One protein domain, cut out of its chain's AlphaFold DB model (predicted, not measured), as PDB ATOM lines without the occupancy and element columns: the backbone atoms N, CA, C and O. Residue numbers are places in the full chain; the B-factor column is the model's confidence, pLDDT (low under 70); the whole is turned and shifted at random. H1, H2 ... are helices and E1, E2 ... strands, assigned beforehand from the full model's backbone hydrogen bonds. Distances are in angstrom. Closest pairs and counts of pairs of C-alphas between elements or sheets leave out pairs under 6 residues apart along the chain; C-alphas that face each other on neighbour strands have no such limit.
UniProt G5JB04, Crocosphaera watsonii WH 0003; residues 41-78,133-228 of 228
ATOM      1  N   GLN A  41     -18.259 -18.548 -36.019       80.69
ATOM      2  CA  GLN A  41     -17.985 -18.039 -34.685       80.69
ATOM      3  C   GLN A  41     -17.491 -16.599 -34.797       80.69
ATOM      4  O   GLN A  41     -16.668 -16.306 -35.664       80.69
ATOM      5  N   GLU A  42     -17.952 -15.731 -33.904       86.69
ATOM      6  CA  GLU A  42     -17.400 -14.388 -33.767       86.69
ATOM      7  C   GLU A  42     -15.939 -14.463 -33.316       86.69
ATOM      8  O   GLU A  42     -15.607 -15.113 -32.317       86.69
ATOM      9  N   ILE A  43     -15.062 -13.815 -34.082       92.12
ATOM     10  CA  ILE A  43     -13.643 -13.695 -33.758       92.12
ATOM     11  C   ILE A  43     -13.339 -12.227 -33.509       92.12
ATOM     12  O   ILE A  43     -13.548 -11.379 -34.379       92.12
ATOM     13  N   ILE A  44     -12.816 -11.952 -32.319       93.56
ATOM     14  CA  ILE A  44     -12.387 -10.625 -31.893       93.56
ATOM     15  C   ILE A  44     -10.869 -10.563 -32.000       93.56
ATOM     16  O   ILE A  44     -10.162 -11.504 -31.629       93.56
ATOM     17  N   VAL A  45     -10.357  -9.452 -32.515       94.38
ATOM     18  CA  VAL A  45      -8.916  -9.236 -32.654       94.38
ATOM     19  C   VAL A  45      -8.450  -8.199 -31.653       94.38
ATOM     20  O   VAL A  45      -8.911  -7.071 -31.702       94.38
ATOM     21  N   GLY A  46      -7.511  -8.552 -30.782       92.19
ATOM     22  CA  GLY A  46      -6.824  -7.603 -29.909       92.19
ATOM     23  C   GLY A  46      -5.510  -7.137 -30.535       92.19
ATOM     24  O   GLY A  46      -4.703  -7.973 -30.948       92.19
ATOM     25  N   THR A  47      -5.276  -5.826 -30.596       90.94
ATOM     26  CA  THR A  47      -3.996  -5.244 -31.027       90.94
ATOM     27  C   THR A  47      -3.334  -4.461 -29.894       90.94
ATOM     28  O   THR A  47      -3.789  -3.372 -29.541       90.94
ATOM     29  N   ASP A  48      -2.218  -4.987 -29.379       86.62
ATOM     30  CA  ASP A  48      -1.353  -4.322 -28.395       86.62
ATOM     31  C   ASP A  48      -0.092  -3.792 -29.084       86.62
ATOM     32  O   ASP A  48       0.718  -4.533 -29.656       86.62
ATOM     33  N   ARG A  49       0.093  -2.476 -29.032       84.50
ATOM     34  CA  ARG A  49       1.215  -1.806 -29.678       84.50
ATOM     35  C   ARG A  49       2.291  -1.418 -28.685       84.50
ATOM     36  O   ARG A  49       2.200  -0.438 -27.949       84.50
ATOM     37  N   GLY A  50       3.428  -2.071 -28.842       79.38
ATOM     38  CA  GLY A  50       4.684  -1.617 -28.287       79.38
ATOM     39  C   GLY A  50       5.458  -0.678 -29.211       79.38
ATOM     40  O   GLY A  50       5.147  -0.421 -30.375       79.38
ATOM     41  N   LYS A  51       6.574  -0.188 -28.668       77.31
ATOM     42  CA  LYS A  51       7.541   0.648 -29.390       77.31
ATOM     43  C   LYS A  51       8.271  -0.116 -30.505       77.31
ATOM     44  O   LYS A  51       8.564   0.457 -31.553       77.31
ATOM     45  N   ALA A  52       8.616  -1.375 -30.233       79.75
ATOM     46  CA  ALA A  52       9.434  -2.233 -31.096       79.75
ATOM     47  C   ALA A  52       8.669  -3.445 -31.640       79.75
ATOM     48  O   ALA A  52       9.023  -3.967 -32.695       79.75
ATOM     49  N   PHE A  53       7.627  -3.861 -30.925       85.31
ATOM     50  CA  PHE A  53       6.858  -5.059 -31.206       85.31
ATOM     51  C   PHE A  53       5.375  -4.741 -31.121       85.31
ATOM     52  O   PHE A  53       4.988  -3.894 -30.317       85.31
ATOM     53  N   THR A  54       4.566  -5.434 -31.911       88.25
ATOM     54  CA  THR A  54       3.105  -5.379 -31.810       88.25
ATOM     55  C   THR A  54       2.572  -6.790 -31.633       88.25
ATOM     56  O   THR A  54       2.879  -7.667 -32.441       88.25
ATOM     57  N   GLY A  55       1.802  -6.995 -30.570       89.62
ATOM     58  CA  GLY A  55       1.023  -8.205 -30.353       89.62
ATOM     59  C   GLY A  55      -0.304  -8.092 -31.091       89.62
ATOM     60  O   GLY A  55      -0.998  -7.084 -30.967       89.62
ATOM     61  N   ILE A  56      -0.654  -9.105 -31.880       92.19
ATOM     62  CA  ILE A  56      -1.995  -9.232 -32.460       92.19
ATOM     63  C   ILE A  56      -2.535 -10.607 -32.100       92.19
ATOM     64  O   ILE A  56      -1.967 -11.613 -32.524       92.19
ATOM     65  N   ALA A  57      -3.626 -10.661 -31.347       91.25
ATOM     66  CA  ALA A  57      -4.256 -11.906 -30.926       91.25
ATOM     67  C   ALA A  57      -5.652 -12.036 -31.536       91.25
ATOM     68  O   ALA A  57      -6.457 -11.113 -31.466       91.25
ATOM     69  N   PHE A  58      -5.943 -13.197 -32.116       91.69
ATOM     70  CA  PHE A  58      -7.255 -13.562 -32.640       91.69
ATOM     71  C   PHE A  58      -7.924 -14.477 -31.625       91.69
ATOM     72  O   PHE A  58      -7.495 -15.619 -31.439       91.69
ATOM     73  N   GLN A  59      -8.954 -13.974 -30.958       91.31
ATOM     74  CA  GLN A  59      -9.652 -14.678 -29.896       91.31
ATOM     75  C   GLN A  59     -11.051 -15.085 -30.333       91.31
ATOM     76  O   GLN A  59     -11.774 -14.352 -31.004       91.31
ATOM     77  N   SER A  60     -11.418 -16.290 -29.927       89.75
ATOM     78  CA  SER A  60     -12.772 -16.811 -29.986       89.75
ATOM     79  C   SER A  60     -13.310 -16.937 -28.561       89.75
ATOM     80  O   SER A  60     -12.531 -16.917 -27.610       89.75
ATOM     81  N   LYS A  61     -14.616 -17.165 -28.392       86.94
ATOM     82  CA  LYS A  61     -15.219 -17.357 -27.058       86.94
ATOM     83  C   LYS A  61     -14.556 -18.462 -26.214       86.94
ATOM     84  O   LYS A  61     -14.617 -18.406 -24.994       86.94
ATOM     85  N   LEU A  62     -13.970 -19.477 -26.854       84.62
ATOM     86  CA  LEU A  62     -13.433 -20.661 -26.169       84.62
ATOM     87  C   LEU A  62     -11.907 -20.669 -26.063       84.62
ATOM     88  O   LEU A  62     -11.362 -21.317 -25.177       84.62
ATOM     89  N   ALA A  63     -11.216 -20.027 -27.003       83.88
ATOM     90  CA  ALA A  63      -9.766 -20.122 -27.107       83.88
ATOM     91  C   ALA A  63      -9.165 -18.998 -27.951       83.88
ATOM     92  O   ALA A  63      -9.789 -18.493 -28.895       83.88
ATOM     93  N   THR A  64      -7.896 -18.706 -27.679       86.94
ATOM     94  CA  THR A  64      -7.029 -17.935 -28.569       86.94
ATOM     95  C   THR A  64      -6.642 -18.796 -29.764       86.94
ATOM     96  O   THR A  64      -6.024 -19.848 -29.614       86.94
ATOM     97  N   LEU A  65      -7.013 -18.354 -30.960       86.50
ATOM     98  CA  LEU A  65      -6.770 -19.096 -32.192       86.50
ATOM     99  C   LEU A  65      -5.333 -18.903 -32.670       86.50
ATOM    100  O   LEU A  65      -4.663 -19.867 -33.032       86.50
ATOM    101  N   ILE A  66      -4.883 -17.647 -32.723       87.12
ATOM    102  CA  ILE A  66      -3.578 -17.265 -33.267       87.12
ATOM    103  C   ILE A  66      -3.075 -16.027 -32.530       87.12
ATOM    104  O   ILE A  66      -3.835 -15.083 -32.313       87.12
ATOM    105  N   VAL A  67      -1.783 -16.012 -32.208       88.94
ATOM    106  CA  VAL A  67      -1.077 -14.833 -31.698       88.94
ATOM    107  C   VAL A  67       0.087 -14.525 -32.627       88.94
ATOM    108  O   VAL A  67       0.910 -15.391 -32.921       88.94
ATOM    109  N   PHE A  68       0.166 -13.283 -33.087       89.25
ATOM    110  CA  PHE A  68       1.294 -12.763 -33.837       89.25
ATOM    111  C   PHE A  68       2.128 -11.846 -32.958       89.25
ATOM    112  O   PHE A  68       1.620 -10.898 -32.362       89.25
ATOM    113  N   HIS A  69       3.432 -12.090 -32.967       88.25
ATOM    114  CA  HIS A  69       4.432 -11.162 -32.471       88.25
ATOM    115  C   HIS A  69       5.100 -10.477 -33.665       88.25
ATOM    116  O   HIS A  69       5.934 -11.064 -34.361       88.25
ATOM    117  N   LEU A  70       4.709  -9.237 -33.942       88.00
ATOM    118  CA  LEU A  70       5.228  -8.484 -35.077       88.00
ATOM    119  C   LEU A  70       6.488  -7.719 -34.684       88.00
ATOM    120  O   LEU A  70       6.430  -6.763 -33.916       88.00
ATOM    121  N   CYS A  71       7.620  -8.096 -35.275       86.62
ATOM    122  CA  CYS A  71       8.868  -7.339 -35.201       86.62
ATOM    123  C   CYS A  71       8.789  -6.108 -36.111       86.62
ATOM    124  O   CYS A  71       8.885  -6.224 -37.334       86.62
ATOM    125  N   LEU A  72       8.618  -4.917 -35.530       84.94
ATOM    126  CA  LEU A  72       8.378  -3.710 -36.318       84.94
ATOM    127  C   LEU A  72       9.636  -3.278 -37.101       84.94
ATOM    128  O   LEU A  72      10.735  -3.198 -36.539       84.94
ATOM    129  N   PRO A  73       9.495  -2.880 -38.382       76.81
ATOM    130  CA  PRO A  73      10.619  -2.573 -39.275       76.81
ATOM    131  C   PRO A  73      11.445  -1.352 -38.839       76.81
ATOM    132  O   PRO A  73      12.552  -1.115 -39.333       76.81
ATOM    133  N   GLY A  74      10.913  -0.540 -37.926       64.94
ATOM    134  CA  GLY A  74      11.584   0.636 -37.387       64.94
ATOM    135  C   GLY A  74      12.604   0.360 -36.279       64.94
ATOM    136  O   GLY A  74      13.315   1.299 -35.926       64.94
ATOM    137  N   PHE A  75      12.678  -0.857 -35.722       62.62
ATOM    138  CA  PHE A  75      13.320  -1.090 -34.418       62.62
ATOM    139  C   PHE A  75      14.492  -2.082 -34.387       62.62
ATOM    140  O   PHE A  75      14.857  -2.588 -33.327       62.62
ATOM    141  N   TYR A  76      15.164  -2.299 -35.517       57.22
ATOM    142  CA  TYR A  76      16.410  -3.066 -35.552       57.22
ATOM    143  C   TYR A  76      17.601  -2.206 -35.110       57.22
ATOM    144  O   TYR A  76      18.265  -1.565 -35.921       57.22
ATOM    145  N   LYS A  77      17.919  -2.203 -33.809       51.72
ATOM    146  CA  LYS A  77      19.207  -1.670 -33.341       51.72
ATOM    147  C   LYS A  77      20.329  -2.586 -33.835       51.72
ATOM    148  O   LYS A  77      20.540  -3.663 -33.284       51.72
ATOM    149  N   SER A  78      21.087  -2.153 -34.843       48.12
ATOM    150  CA  SER A  78      22.382  -2.775 -35.140       48.12
ATOM    151  C   SER A  78      23.270  -2.680 -33.895       48.12
ATOM    152  O   SER A  78      23.677  -1.583 -33.513       48.12
ATOM    153  N   PRO A 133       7.241   8.266 -42.325       85.00
ATOM    154  CA  PRO A 133       7.449   6.982 -42.996       85.00
ATOM    155  C   PRO A 133       7.700   5.801 -42.050       85.00
ATOM    156  O   PRO A 133       7.313   4.683 -42.363       85.00
ATOM    157  N   SER A 134       8.345   6.036 -40.902       82.25
ATOM    158  CA  SER A 134       8.592   5.004 -39.888       82.25
ATOM    159  C   SER A 134       7.305   4.533 -39.218       82.25
ATOM    160  O   SER A 134       7.090   3.333 -39.086       82.25
ATOM    161  N   VAL A 135       6.434   5.472 -38.842       85.69
ATOM    162  CA  VAL A 135       5.129   5.167 -38.248       85.69
ATOM    163  C   VAL A 135       4.255   4.464 -39.280       85.69
ATOM    164  O   VAL A 135       3.724   3.398 -38.990       85.69
ATOM    165  N   LEU A 136       4.184   4.998 -40.504       89.50
ATOM    166  CA  LEU A 136       3.404   4.415 -41.594       89.50
ATOM    167  C   LEU A 136       3.836   2.974 -41.907       89.50
ATOM    168  O   LEU A 136       2.980   2.113 -42.061       89.50
ATOM    169  N   ALA A 137       5.142   2.693 -41.957       88.94
ATOM    170  CA  ALA A 137       5.646   1.342 -42.204       88.94
ATOM    171  C   ALA A 137       5.184   0.336 -41.136       88.94
ATOM    172  O   ALA A 137       4.790  -0.775 -41.481       88.94
ATOM    173  N   ASN A 138       5.180   0.735 -39.859       88.81
ATOM    174  CA  ASN A 138       4.672  -0.104 -38.773       88.81
ATOM    175  C   ASN A 138       3.160  -0.348 -38.931       88.81
ATOM    176  O   ASN A 138       2.721  -1.494 -38.925       88.81
ATOM    177  N   ARG A 139       2.375   0.719 -39.161       91.44
ATOM    178  CA  ARG A 139       0.915   0.617 -39.347       91.44
ATOM    179  C   ARG A 139       0.544  -0.274 -40.540       91.44
ATOM    180  O   ARG A 139      -0.395  -1.052 -40.447       91.44
ATOM    181  N   LEU A 140       1.283  -0.174 -41.647       93.25
ATOM    182  CA  LEU A 140       1.063  -0.991 -42.844       93.25
ATOM    183  C   LEU A 140       1.364  -2.473 -42.609       93.25
ATOM    184  O   LEU A 140       0.661  -3.318 -43.156       93.25
ATOM    185  N   MET A 141       2.388  -2.798 -41.813       91.69
ATOM    186  CA  MET A 141       2.695  -4.185 -41.458       91.69
ATOM    187  C   MET A 141       1.544  -4.813 -40.669       91.69
ATOM    188  O   MET A 141       1.088  -5.898 -41.013       91.69
ATOM    189  N   GLU A 142       1.039  -4.107 -39.659       92.75
ATOM    190  CA  GLU A 142      -0.096  -4.561 -38.850       92.75
ATOM    191  C   GLU A 142      -1.370  -4.703 -39.690       92.75
ATOM    192  O   GLU A 142      -2.015  -5.750 -39.667       92.75
ATOM    193  N   LEU A 143      -1.682  -3.694 -40.512       94.50
ATOM    194  CA  LEU A 143      -2.823  -3.727 -41.428       94.50
ATOM    195  C   LEU A 143      -2.723  -4.917 -42.388       94.50
ATOM    196  O   LEU A 143      -3.723  -5.573 -42.661       94.50
ATOM    197  N   ARG A 144      -1.518  -5.230 -42.879       94.00
ATOM    198  CA  ARG A 144      -1.313  -6.367 -43.776       94.00
ATOM    199  C   ARG A 144      -1.652  -7.690 -43.099       94.00
ATOM    200  O   ARG A 144      -2.261  -8.538 -43.742       94.00
ATOM    201  N   VAL A 145      -1.278  -7.864 -41.832       92.25
ATOM    202  CA  VAL A 145      -1.637  -9.068 -41.071       92.25
ATOM    203  C   VAL A 145      -3.149  -9.161 -40.914       92.25
ATOM    204  O   VAL A 145      -3.716 -10.196 -41.249       92.25
ATOM    205  N   LEU A 146      -3.814  -8.074 -40.512       93.50
ATOM    206  CA  LEU A 146      -5.274  -8.048 -40.393       93.50
ATOM    207  C   LEU A 146      -5.973  -8.374 -41.721       93.50
ATOM    208  O   LEU A 146      -6.886  -9.190 -41.738       93.50
ATOM    209  N   GLN A 147      -5.507  -7.808 -42.837       93.25
ATOM    210  CA  GLN A 147      -6.064  -8.051 -44.175       93.25
ATOM    211  C   GLN A 147      -5.867  -9.482 -44.681       93.25
ATOM    212  O   GLN A 147      -6.698  -9.990 -45.429       93.25
ATOM    213  N   GLU A 148      -4.745 -10.129 -44.367       90.69
ATOM    214  CA  GLU A 148      -4.562 -11.536 -44.740       90.69
ATOM    215  C   GLU A 148      -5.384 -12.452 -43.835       90.69
ATOM    216  O   GLU A 148      -5.957 -13.431 -44.309       90.69
ATOM    217  N   MET A 149      -5.500 -12.109 -42.553       89.56
ATOM    218  CA  MET A 149      -6.286 -12.882 -41.600       89.56
ATOM    219  C   MET A 149      -7.791 -12.750 -41.820       89.56
ATOM    220  O   MET A 149      -8.491 -13.745 -41.663       89.56
ATOM    221  N   SER A 150      -8.287 -11.597 -42.272       90.31
ATOM    222  CA  SER A 150      -9.708 -11.400 -42.592       90.31
ATOM    223  C   SER A 150     -10.193 -12.275 -43.752       90.31
ATOM    224  O   SER A 150     -11.387 -12.497 -43.899       90.31
ATOM    225  N   LYS A 151      -9.277 -12.792 -44.583       86.75
ATOM    226  CA  LYS A 151      -9.598 -13.769 -45.639       86.75
ATOM    227  C   LYS A 151      -9.739 -15.195 -45.104       86.75
ATOM    228  O   LYS A 151     -10.272 -16.051 -45.800       86.75
ATOM    229  N   LEU A 152      -9.183 -15.467 -43.924       83.50
ATOM    230  CA  LEU A 152      -9.145 -16.797 -43.311       83.50
ATOM    231  C   LEU A 152     -10.159 -16.937 -42.177       83.50
ATOM    232  O   LEU A 152     -10.698 -18.020 -41.967       83.50
ATOM    233  N   LEU A 153     -10.378 -15.858 -41.429       86.31
ATOM    234  CA  LEU A 153     -11.189 -15.823 -40.223       86.31
ATOM    235  C   LEU A 153     -12.281 -14.750 -40.356       86.31
ATOM    236  O   LEU A 153     -11.967 -13.632 -40.773       86.31
ATOM    237  N   PRO A 154     -13.536 -15.049 -39.973       88.44
ATOM    238  CA  PRO A 154     -14.602 -14.055 -39.887       88.44
ATOM    239  C   PRO A 154     -14.352 -13.121 -38.693       88.44
ATOM    240  O   PRO A 154     -14.741 -13.413 -37.563       88.44
ATOM    241  N   ILE A 155     -13.643 -12.019 -38.937       92.12
ATOM    242  CA  ILE A 155     -13.365 -11.001 -37.916       92.12
ATOM    243  C   ILE A 155     -14.636 -10.181 -37.688       92.12
ATOM    244  O   ILE A 155     -15.105  -9.513 -38.605       92.12
ATOM    245  N   ALA A 156     -15.165 -10.223 -36.467       93.19
ATOM    246  CA  ALA A 156     -16.352  -9.469 -36.074       93.19
ATOM    247  C   ALA A 156     -15.995  -8.075 -35.535       93.19
ATOM    248  O   ALA A 156     -16.680  -7.103 -35.832       93.19
ATOM    249  N   GLU A 157     -14.904  -7.966 -34.772       94.81
ATOM    250  CA  GLU A 157     -14.511  -6.736 -34.076       94.81
ATOM    251  C   GLU A 157     -12.984  -6.661 -33.929       94.81
ATOM    252  O   GLU A 157     -12.311  -7.680 -33.741       94.81
ATOM    253  N   ILE A 158     -12.431  -5.448 -33.985       95.12
ATOM    254  CA  ILE A 158     -11.022  -5.169 -33.693       95.12
ATOM    255  C   ILE A 158     -10.939  -4.268 -32.457       95.12
ATOM    256  O   ILE A 158     -11.366  -3.115 -32.471       95.12
ATOM    257  N   ARG A 159     -10.338  -4.784 -31.391       92.81
ATOM    258  CA  ARG A 159     -10.062  -4.080 -30.144       92.81
ATOM    259  C   ARG A 159      -8.661  -3.511 -30.153       92.81
ATOM    260  O   ARG A 159      -7.677  -4.245 -30.222       92.81
ATOM    261  N   ASP A 160      -8.587  -2.192 -30.075       90.31
ATOM    262  CA  ASP A 160      -7.358  -1.463 -30.337       90.31
ATOM    263  C   ASP A 160      -6.965  -0.556 -29.169       90.31
ATOM    264  O   ASP A 160      -7.596   0.477 -28.927       90.31
ATOM    265  N   GLU A 161      -5.891  -0.930 -28.471       85.75
ATOM    266  CA  GLU A 161      -5.425  -0.246 -27.265       85.75
ATOM    267  C   GLU A 161      -4.879   1.163 -27.565       85.75
ATOM    268  O   GLU A 161      -4.092   1.391 -28.498       85.75
ATOM    269  N   ASP A 162      -5.308   2.141 -26.766       80.81
ATOM    270  CA  ASP A 162      -4.842   3.521 -26.836       80.81
ATOM    271  C   ASP A 162      -3.373   3.644 -26.423       80.81
ATOM    272  O   ASP A 162      -2.970   3.310 -25.314       80.81
ATOM    273  N   CYS A 163      -2.552   4.173 -27.335       68.62
ATOM    274  CA  CYS A 163      -1.106   4.317 -27.143       68.62
ATOM    275  C   CYS A 163      -0.710   5.742 -26.716       68.62
ATOM    276  O   CYS A 163       0.473   6.105 -26.716       68.62
ATOM    277  N   GLY A 164      -1.700   6.590 -26.429       61.50
ATOM    278  CA  GLY A 164      -1.520   7.999 -26.109       61.50
ATOM    279  C   GLY A 164      -1.159   8.204 -24.643       61.50
ATOM    280  O   GLY A 164      -2.020   8.151 -23.775       61.50
ATOM    281  N   GLY A 165       0.108   8.505 -24.352       56.81
ATOM    282  CA  GLY A 165       0.460   9.120 -23.069       56.81
ATOM    283  C   GLY A 165      -0.179  10.509 -22.935       56.81
ATOM    284  O   GLY A 165      -0.464  11.143 -23.949       56.81
ATOM    285  N   TYR A 166      -0.365  10.991 -21.699       49.28
ATOM    286  CA  TYR A 166      -0.963  12.299 -21.395       49.28
ATOM    287  C   TYR A 166      -0.366  13.424 -22.260       49.28
ATOM    288  O   TYR A 166       0.722  13.939 -21.989       49.28
ATOM    289  N   THR A 167      -1.103  13.824 -23.298       51.03
ATOM    290  CA  THR A 167      -0.746  14.875 -24.264       51.03
ATOM    291  C   THR A 167      -0.489  16.217 -23.582       51.03
ATOM    292  O   THR A 167       0.331  16.996 -24.054       51.03
ATOM    293  N   ILE A 168      -1.092  16.432 -22.409       51.91
ATOM    294  CA  ILE A 168      -0.983  17.652 -21.601       51.91
ATOM    295  C   ILE A 168       0.474  17.964 -21.205       51.91
ATOM    296  O   ILE A 168       0.866  19.127 -21.202       51.91
ATOM    297  N   LYS A 169       1.315  16.950 -20.933       52.53
ATOM    298  CA  LYS A 169       2.718  17.172 -20.518       52.53
ATOM    299  C   LYS A 169       3.676  17.481 -21.678       52.53
ATOM    300  O   LYS A 169       4.760  17.997 -21.435       52.53
ATOM    301  N   ASN A 170       3.295  17.193 -22.926       50.41
ATOM    302  CA  ASN A 170       4.178  17.306 -24.100       50.41
ATOM    303  C   ASN A 170       3.923  18.571 -24.949       50.41
ATOM    304  O   ASN A 170       4.448  18.690 -26.058       50.41
ATOM    305  N   GLY A 171       3.140  19.528 -24.435       55.81
ATOM    306  CA  GLY A 171       2.773  20.768 -25.128       55.81
ATOM    307  C   GLY A 171       1.601  20.601 -26.108       55.81
ATOM    308  O   GLY A 171       0.899  19.597 -26.103       55.81
ATOM    309  N   ARG A 172       1.387  21.592 -26.989       55.75
ATOM    310  CA  ARG A 172       0.272  21.632 -27.971       55.75
ATOM    311  C   ARG A 172       0.437  20.673 -29.171       55.75
ATOM    312  O   ARG A 172      -0.190  20.867 -30.208       55.75
ATOM    313  N   GLY A 173       1.330  19.685 -29.088       60.12
ATOM    314  CA  GLY A 173       1.671  18.798 -30.202       60.12
ATOM    315  C   GLY A 173       0.987  17.435 -30.105       60.12
ATOM    316  O   GLY A 173       1.184  16.717 -29.129       60.12
ATOM    317  N   ILE A 174       0.247  17.036 -31.144       68.94
ATOM    318  CA  ILE A 174      -0.253  15.659 -31.275       68.94
ATOM    319  C   ILE A 174       0.940  14.733 -31.547       68.94
ATOM    320  O   ILE A 174       1.739  14.980 -32.458       68.94
ATOM    321  N   SER A 175       1.075  13.661 -30.761       76.38
ATOM    322  CA  SER A 175       2.149  12.684 -30.952       76.38
ATOM    323  C   SER A 175       2.050  12.042 -32.342       76.38
ATOM    324  O   SER A 175       0.965  11.621 -32.749       76.38
ATOM    325  N   PRO A 176       3.171  11.863 -33.067       77.94
ATOM    326  CA  PRO A 176       3.168  11.126 -34.328       77.94
ATOM    327  C   PRO A 176       2.625   9.696 -34.211       77.94
ATOM    328  O   PRO A 176       2.168   9.135 -35.205       77.94
ATOM    329  N   VAL A 177       2.690   9.108 -33.011       78.75
ATOM    330  CA  VAL A 177       2.113   7.792 -32.714       78.75
ATOM    331  C   VAL A 177       0.588   7.864 -32.737       78.75
ATOM    332  O   VAL A 177      -0.022   7.044 -33.413       78.75
ATOM    333  N   THR A 178      -0.005   8.880 -32.104       81.75
ATOM    334  CA  THR A 178      -1.457   9.126 -32.099       81.75
ATOM    335  C   THR A 178      -1.986   9.350 -33.513       81.75
ATOM    336  O   THR A 178      -2.919   8.673 -33.926       81.75
ATOM    337  N   VAL A 179      -1.313  10.188 -34.315       84.50
ATOM    338  CA  VAL A 179      -1.686  10.400 -35.731       84.50
ATOM    339  C   VAL A 179      -1.630   9.088 -36.526       84.50
ATOM    340  O   VAL A 179      -2.488   8.809 -37.361       84.50
ATOM    341  N   GLY A 180      -0.610   8.260 -36.279       87.81
ATOM    342  CA  GLY A 180      -0.508   6.941 -36.898       87.81
ATOM    343  C   GLY A 180      -1.614   5.985 -36.453       87.81
ATOM    344  O   GLY A 180      -2.110   5.212 -37.269       87.81
ATOM    345  N   GLN A 181      -1.988   6.033 -35.177       87.62
ATOM    346  CA  GLN A 181      -3.040   5.221 -34.579       87.62
ATOM    347  C   GLN A 181      -4.415   5.574 -35.145       87.62
ATOM    348  O   GLN A 181      -5.114   4.672 -35.588       87.62
ATOM    349  N   GLU A 182      -4.761   6.855 -35.241       89.12
ATOM    350  CA  GLU A 182      -6.002   7.310 -35.882       89.12
ATOM    351  C   GLU A 182      -6.075   6.887 -37.350       89.12
ATOM    352  O   GLU A 182      -7.094   6.370 -37.807       89.12
ATOM    353  N   TRP A 183      -4.974   7.035 -38.093       91.62
ATOM    354  CA  TRP A 183      -4.917   6.565 -39.476       91.62
ATOM    355  C   TRP A 183      -5.106   5.054 -39.584       91.62
ATOM    356  O   TRP A 183      -5.841   4.583 -40.445       91.62
ATOM    357  N   PHE A 184      -4.464   4.293 -38.696       92.81
ATOM    358  CA  PHE A 184      -4.638   2.849 -38.647       92.81
ATOM    359  C   PHE A 184      -6.081   2.477 -38.339       92.81
ATOM    360  O   PHE A 184      -6.624   1.632 -39.036       92.81
ATOM    361  N   ARG A 185      -6.721   3.141 -37.371       92.69
ATOM    362  CA  ARG A 185      -8.130   2.909 -37.045       92.69
ATOM    363  C   ARG A 185      -9.029   3.169 -38.250       92.69
ATOM    364  O   ARG A 185      -9.873   2.349 -38.588       92.69
ATOM    365  N   LYS A 186      -8.790   4.260 -38.976       93.69
ATOM    366  CA  LYS A 186      -9.526   4.560 -40.208       93.69
ATOM    367  C   LYS A 186      -9.384   3.463 -41.272       93.69
ATOM    368  O   LYS A 186     -10.351   3.155 -41.962       93.69
ATOM    369  N   GLU A 187      -8.191   2.899 -41.444       94.69
ATOM    370  CA  GLU A 187      -7.945   1.858 -42.451       94.69
ATOM    371  C   GLU A 187      -8.414   0.468 -42.001       94.69
ATOM    372  O   GLU A 187      -9.035  -0.246 -42.785       94.69
ATOM    373  N   ALA A 188      -8.166   0.090 -40.748       94.44
ATOM    374  CA  ALA A 188      -8.605  -1.179 -40.173       94.44
ATOM    375  C   ALA A 188     -10.130  -1.226 -39.974       94.44
ATOM    376  O   ALA A 188     -10.718  -2.294 -40.112       94.44
ATOM    377  N   GLY A 189     -10.783  -0.075 -39.783       95.19
ATOM    378  CA  GLY A 189     -12.240   0.046 -39.694       95.19
ATOM    379  C   GLY A 189     -12.972  -0.367 -40.973       95.19
ATOM    380  O   GLY A 189     -14.162  -0.654 -40.939       95.19
ATOM    381  N   LYS A 190     -12.258  -0.447 -42.105       95.44
ATOM    382  CA  LYS A 190     -12.786  -0.998 -43.364       95.44
ATOM    383  C   LYS A 190     -12.880  -2.528 -43.351       95.44
ATOM    384  O   LYS A 190     -13.511  -3.091 -44.235       95.44
ATOM    385  N   ILE A 191     -12.193  -3.187 -42.416       93.94
ATOM    386  CA  ILE A 191     -12.184  -4.646 -42.262       93.94
ATOM    387  C   ILE A 191     -13.285  -5.058 -41.286       93.94
ATOM    388  O   ILE A 191     -14.091  -5.921 -41.613       93.94
ATOM    389  N   ALA A 192     -13.310  -4.440 -40.105       93.69
ATOM    390  CA  ALA A 192     -14.299  -4.686 -39.063       93.69
ATOM    391  C   ALA A 192     -14.432  -3.452 -38.149       93.69
ATOM    392  O   ALA A 192     -13.492  -2.649 -38.085       93.69
ATOM    393  N   PRO A 193     -15.557  -3.295 -37.425       95.75
ATOM    394  CA  PRO A 193     -15.725  -2.256 -36.415       95.75
ATOM    395  C   PRO A 193     -14.573  -2.232 -35.408       95.75
ATOM    396  O   PRO A 193     -14.098  -3.279 -34.961       95.75
ATOM    397  N   ILE A 194     -14.131  -1.024 -35.052       95.19
ATOM    398  CA  ILE A 194     -13.050  -0.827 -34.086       95.19
ATOM    399  C   ILE A 194     -13.612  -0.349 -32.764       95.19
ATOM    400  O   ILE A 194     -14.303   0.669 -32.714       95.19
ATOM    401  N   VAL A 195     -13.209  -1.026 -31.696       92.75
ATOM    402  CA  VAL A 195     -13.483  -0.616 -30.324       92.75
ATOM    403  C   VAL A 195     -12.170  -0.166 -29.679       92.75
ATOM    404  O   VAL A 195     -11.256  -0.978 -29.499       92.75
ATOM    405  N   PRO A 196     -12.018   1.134 -29.365       88.56
ATOM    406  CA  PRO A 196     -10.853   1.608 -28.642       88.56
ATOM    407  C   PRO A 196     -10.888   1.087 -27.202       88.56
ATOM    408  O   PRO A 196     -11.927   1.118 -26.545       88.56
ATOM    409  N   LEU A 197      -9.741   0.626 -26.709       85.94
ATOM    410  CA  LEU A 197      -9.566   0.224 -25.315       85.94
ATOM    411  C   LEU A 197      -8.591   1.168 -24.623       85.94
ATOM    412  O   LEU A 197      -7.517   1.450 -25.154       85.94
ATOM    413  N   ASP A 198      -8.929   1.606 -23.412       79.94
ATOM    414  CA  ASP A 198      -7.979   2.348 -22.590       79.94
ATOM    415  C   ASP A 198      -6.953   1.386 -21.976       79.94
ATOM    416  O   ASP A 198      -7.306   0.423 -21.292       79.94
ATOM    417  N   SER A 199      -5.674   1.693 -22.167       72.81
ATOM    418  CA  SER A 199      -4.529   0.975 -21.594       72.81
ATOM    419  C   SER A 199      -4.574   0.782 -20.071       72.81
ATOM    420  O   SER A 199      -3.958  -0.132 -19.521       72.81
ATOM    421  N   LYS A 200      -5.312   1.625 -19.341       72.19
ATOM    422  CA  LYS A 200      -5.513   1.435 -17.895       72.19
ATOM    423  C   LYS A 200      -6.408   0.235 -17.586       72.19
ATOM    424  O   LYS A 200      -6.178  -0.463 -16.602       72.19
ATOM    425  N   THR A 201      -7.408  -0.009 -18.430       75.88
ATOM    426  CA  THR A 201      -8.384  -1.094 -18.244       75.88
ATOM    427  C   THR A 201      -7.763  -2.461 -18.530       75.88
ATOM    428  O   THR A 201      -7.964  -3.398 -17.760       75.88
ATOM    429  N   THR A 202      -6.911  -2.554 -19.557       76.06
ATOM    430  CA  THR A 202      -6.194  -3.788 -19.932       76.06
ATOM    431  C   THR A 202      -5.293  -4.286 -18.799       76.06
ATOM    432  O   THR A 202      -5.228  -5.483 -18.517       76.06
ATOM    433  N   GLY A 203      -4.651  -3.362 -18.074       75.44
ATOM    434  CA  GLY A 203      -3.847  -3.673 -16.894       75.44
ATOM    435  C   GLY A 203      -4.637  -4.361 -15.776       75.44
ATOM    436  O   GLY A 203      -4.126  -5.323 -15.204       75.44
ATOM    437  N   SER A 204      -5.863  -3.899 -15.515       79.50
ATOM    438  CA  SER A 204      -6.744  -4.436 -14.471       79.50
ATOM    439  C   SER A 204      -7.298  -5.814 -14.833       79.50
ATOM    440  O   SER A 204      -7.245  -6.720 -14.002       79.50
ATOM    441  N   PHE A 205      -7.731  -6.022 -16.083       80.94
ATOM    442  CA  PHE A 205      -8.201  -7.339 -16.535       80.94
ATOM    443  C   PHE A 205      -7.128  -8.413 -16.384       80.94
ATOM    444  O   PHE A 205      -7.399  -9.511 -15.909       80.94
ATOM    445  N   ARG A 206      -5.878  -8.079 -16.709       80.56
ATOM    446  CA  ARG A 206      -4.746  -8.995 -16.556       80.56
ATOM    447  C   ARG A 206      -4.521  -9.421 -15.101       80.56
ATOM    448  O   ARG A 206      -4.153 -10.566 -14.860       80.56
ATOM    449  N   GLU A 207      -4.719  -8.510 -14.148       82.81
ATOM    450  CA  GLU A 207      -4.610  -8.805 -12.713       82.81
ATOM    451  C   GLU A 207      -5.776  -9.666 -12.226       82.81
ATOM    452  O   GLU A 207      -5.541 -10.669 -11.557       82.81
ATOM    453  N   GLN A 208      -7.006  -9.344 -12.634       85.38
ATOM    454  CA  GLN A 208      -8.197 -10.143 -12.325       85.38
ATOM    455  C   GLN A 208      -8.099 -11.574 -12.870       85.38
ATOM    456  O   GLN A 208      -8.522 -12.518 -12.211       85.38
ATOM    457  N   LEU A 209      -7.518 -11.737 -14.060       83.31
ATOM    458  CA  LEU A 209      -7.331 -13.031 -14.715       83.31
ATOM    459  C   LEU A 209      -6.077 -13.785 -14.237       83.31
ATOM    460  O   LEU A 209      -5.827 -14.894 -14.702       83.31
ATOM    461  N   GLY A 210      -5.266 -13.203 -13.345       83.06
ATOM    462  CA  GLY A 210      -4.058 -13.845 -12.816       83.06
ATOM    463  C   GLY A 210      -2.968 -14.107 -13.865       83.06
ATOM    464  O   GLY A 210      -2.155 -15.016 -13.701       83.06
ATOM    465  N   LEU A 211      -2.939 -13.337 -14.956       82.38
ATOM    466  CA  LEU A 211      -2.027 -13.578 -16.075       82.38
ATOM    467  C   LEU A 211      -0.609 -13.063 -15.779       82.38
ATOM    468  O   LEU A 211      -0.385 -11.892 -15.441       82.38
ATOM    469  N   ILE A 212       0.376 -13.943 -15.972       82.00
ATOM    470  CA  ILE A 212       1.796 -13.637 -15.776       82.00
ATOM    471  C   ILE A 212       2.272 -12.697 -16.885       82.00
ATOM    472  O   ILE A 212       2.084 -12.960 -18.069       82.00
ATOM    473  N   LYS A 213       2.930 -11.597 -16.492       81.38
ATOM    474  CA  LYS A 213       3.510 -10.621 -17.424       81.38
ATOM    475  C   LYS A 213       5.024 -10.616 -17.359       81.38
ATOM    476  O   LYS A 213       5.608 -10.278 -16.326       81.38
ATOM    477  N   GLU A 214       5.656 -10.866 -18.496       77.94
ATOM    478  CA  GLU A 214       7.096 -10.719 -18.663       77.94
ATOM    479  C   GLU A 214       7.454  -9.228 -18.777       77.94
ATOM    480  O   GLU A 214       7.112  -8.532 -19.738       77.94
ATOM    481  N   LYS A 215       8.138  -8.700 -17.757       74.38
ATOM    482  CA  LYS A 215       8.494  -7.271 -17.685       74.38
ATOM    483  C   LYS A 215       9.886  -6.972 -18.245       74.38
ATOM    484  O   LYS A 215      10.110  -5.844 -18.691       74.38
ATOM    485  N   LYS A 216      10.816  -7.936 -18.206       72.56
ATOM    486  CA  LYS A 216      12.244  -7.706 -18.479       72.56
ATOM    487  C   LYS A 216      12.591  -7.951 -19.945       72.56
ATOM    488  O   LYS A 216      13.228  -7.100 -20.564       72.56
ATOM    489  N   HIS A 217      12.135  -9.064 -20.509       74.25
ATOM    490  CA  HIS A 217      12.508  -9.492 -21.860       74.25
ATOM    491  C   HIS A 217      11.331  -9.422 -22.834       74.25
ATOM    492  O   HIS A 217      10.748 -10.432 -23.217       74.25
ATOM    493  N   LYS A 218      10.992  -8.197 -23.251       69.81
ATOM    494  CA  LYS A 218       9.895  -7.914 -24.203       69.81
ATOM    495  C   LYS A 218      10.188  -8.334 -25.649       69.81
ATOM    496  O   LYS A 218       9.403  -8.045 -26.536       69.81
ATOM    497  N   ASP A 219      11.362  -8.888 -25.900       72.75
ATOM    498  CA  ASP A 219      11.808  -9.450 -27.170       72.75
ATOM    499  C   ASP A 219      11.565 -10.961 -27.263       72.75
ATOM    500  O   ASP A 219      11.639 -11.527 -28.355       72.75
ATOM    501  N   LYS A 220      11.267 -11.623 -26.137       76.31
ATOM    502  CA  LYS A 220      10.891 -13.034 -26.139       76.31
ATOM    503  C   LYS A 220       9.549 -13.205 -26.841       76.31
ATOM    504  O   LYS A 220       8.572 -12.546 -26.496       76.31
ATOM    505  N   GLN A 221       9.502 -14.134 -27.787       74.44
ATOM    506  CA  GLN A 221       8.287 -14.520 -28.503       74.44
ATOM    507  C   GLN A 221       7.477 -15.522 -27.671       74.44
ATOM    508  O   GLN A 221       7.304 -16.671 -28.064       74.44
ATOM    509  N   CYS A 222       7.042 -15.100 -26.488       75.00
ATOM    510  CA  CYS A 222       6.204 -15.895 -25.598       75.00
ATOM    511  C   CYS A 222       4.868 -15.180 -25.345       75.00
ATOM    512  O   CYS A 222       4.678 -14.025 -25.734       75.00
ATOM    513  N   ILE A 223       3.899 -15.890 -24.772       71.75
ATOM    514  CA  ILE A 223       2.543 -15.354 -24.579       71.75
ATOM    515  C   ILE A 223       2.569 -14.269 -23.496       71.75
ATOM    516  O   ILE A 223       1.928 -13.236 -23.628       71.75
ATOM    517  N   GLU A 224       3.398 -14.441 -22.476       72.62
ATOM    518  CA  GLU A 224       3.512 -13.581 -21.297       72.62
ATOM    519  C   GLU A 224       4.084 -12.189 -21.609       72.62
ATOM    520  O   GLU A 224       3.956 -11.260 -20.807       72.62
ATOM    521  N   SER A 225       4.756 -12.024 -22.750       63.28
ATOM    522  CA  SER A 225       5.333 -10.746 -23.177       63.28
ATOM    523  C   SER A 225       4.396  -9.921 -24.064       63.28
ATOM    524  O   SER A 225       4.581  -8.701 -24.138       63.28
ATOM    525  N   HIS A 226       3.412 -10.547 -24.728       60.72
ATOM    526  CA  HIS A 226       2.620  -9.916 -25.801       60.72
ATOM    527  C   HIS A 226       1.128 -10.279 -25.847       60.72
ATOM    528  O   HIS A 226       0.403  -9.697 -26.652       60.72
ATOM    529  N   GLY A 227       0.676 -11.242 -25.047       58.53
ATOM    530  CA  GLY A 227      -0.735 -11.548 -24.846       58.53
ATOM    531  C   GLY A 227      -1.293 -10.674 -23.729       58.53
ATOM    532  O   GLY A 227      -0.907 -10.847 -22.573       58.53
ATOM    533  N   ASN A 228      -2.169  -9.738 -24.088       51.66
ATOM    534  CA  ASN A 228      -3.069  -9.068 -23.147       51.66
ATOM    535  C   ASN A 228      -4.443  -9.740 -23.195       51.66
ATOM    536  O   ASN A 228      -4.836 -10.203 -24.294       51.66
TER     537      ASN A 228
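Overview. This is residues 41 to 78 and 133 to 228 of the 228 residues of a protein of Crocosphaera watsonii WH 0003 (UniProt G5JB04). Picture a twisted wall of five strands, with the two long helices H1 and H3 side by side over one face of it. After the last strand, H4 and a long link swing out from the sheet and bring the chain back, so that the short H5 just grazes the sheet; residues 168 to 173, three of them in H2, stick out as a free loop. The printed part has 134 residues with five named strands and five named helices, in the order E1 E2 E3 H1 E4 H2 H3 E5 H4 H5. The sheet is mixed, with the order E3 E2 E1 E4 E5, and the class is mixed, helices and strands. The whole is compact, with a radius of gyration of the C-alphas of 14.9 A, and it spans 44 by 34 by 33 A along its three main axes.

Along the chain. Begin with the sheet and find C-alpha 43 at (-13.643, -13.695, -33.758), where E1 begins; it is residues 43 to 49 and runs 19.5 A from first to last C-alpha. E2, residues 53 to 59, is 19.2 A long, and E3, residues 64 to 71, is 20.2 A long. E4 is residues 155 to 161, 17.1 A, and E5 is the four residues 194 to 197, 9.5 A. For the longest helix, find C-alpha 133 at (7.449, 6.982, -42.996); from there H1, residues 133 to 149, runs 24.2 A. H3, residues 176 to 188, is 18.0 A long, and H4, residues 199 to 208, is 14.9 A long. The two short helices are H2, residues 167 to 170, and H5, residues 223 to 226, which ends with C-alpha 226 at (2.620, -9.916, -25.801).

Arrangement. In the sheet, E1, E2 and E3 form a meander, each strand the antiparallel neighbour of the one before, and E1 and E2, like E2 and E3, form a hairpin. Look at N 46 and O 57, 2.9 A apart, for E1 and E2, and at N 56 and O 68, 2.9 A, for E2 and E3. E1 and E4 are parallel at 23 degrees, with N 45 and O 157 2.9 A apart. E4 and E5 are parallel at 33 degrees, with N 195 and O 158 2.9 A apart. E4, H2, H3 and E5 make a strand-helix-strand unit, two parallel neighbour strands with helices between, and its crossover is right-handed. The sheet with H1 and H3 on the same face makes two layers, helices on one face of a sheet. H1 lies over E2 and E1 at a height over the sheet of 9.8 A, along the strands, at 21 degrees to E2 on the local plane. H3 lies over E4 at a height of 10.2 A, at 8 degrees to E4 on the local plane. H1 and H3 touch, their closest C-alphas being those of Arg 139 and Phe 184 at 6.0 A, with a shallow tilt of 26 degrees, the same way. H4 only grazes the sheet with residues 199 to 202, and H5 only grazes it with residues 223 to 226; the closest C-alphas of E2 and H5 are those of Gly 55 and His 226, 5.1 A apart. H2 is not on the sheet and is apart from H3. In H1 and H3 every O i to N i+4 pair is within hydrogen-bond range, in H4 4 of 6 are, and H2 and H5 are too short for such a pair.

Size, cuts and confidence. The two C-alphas farthest apart are those of Gln 41 and Gly 171, at 45.0 A. Residues 79 to 132 are cut out, and C-alphas 78 and 133 are 19.5 A apart across the cut, which lies between E3 and H1. The link from H4 to H5, residues 209 to 222, is long. The mean pLDDT of the printed part is 81.5; it is under 70 at residues 74 to 78, 163 to 174, 218 and 225 to 228, the last being the chain's last residue.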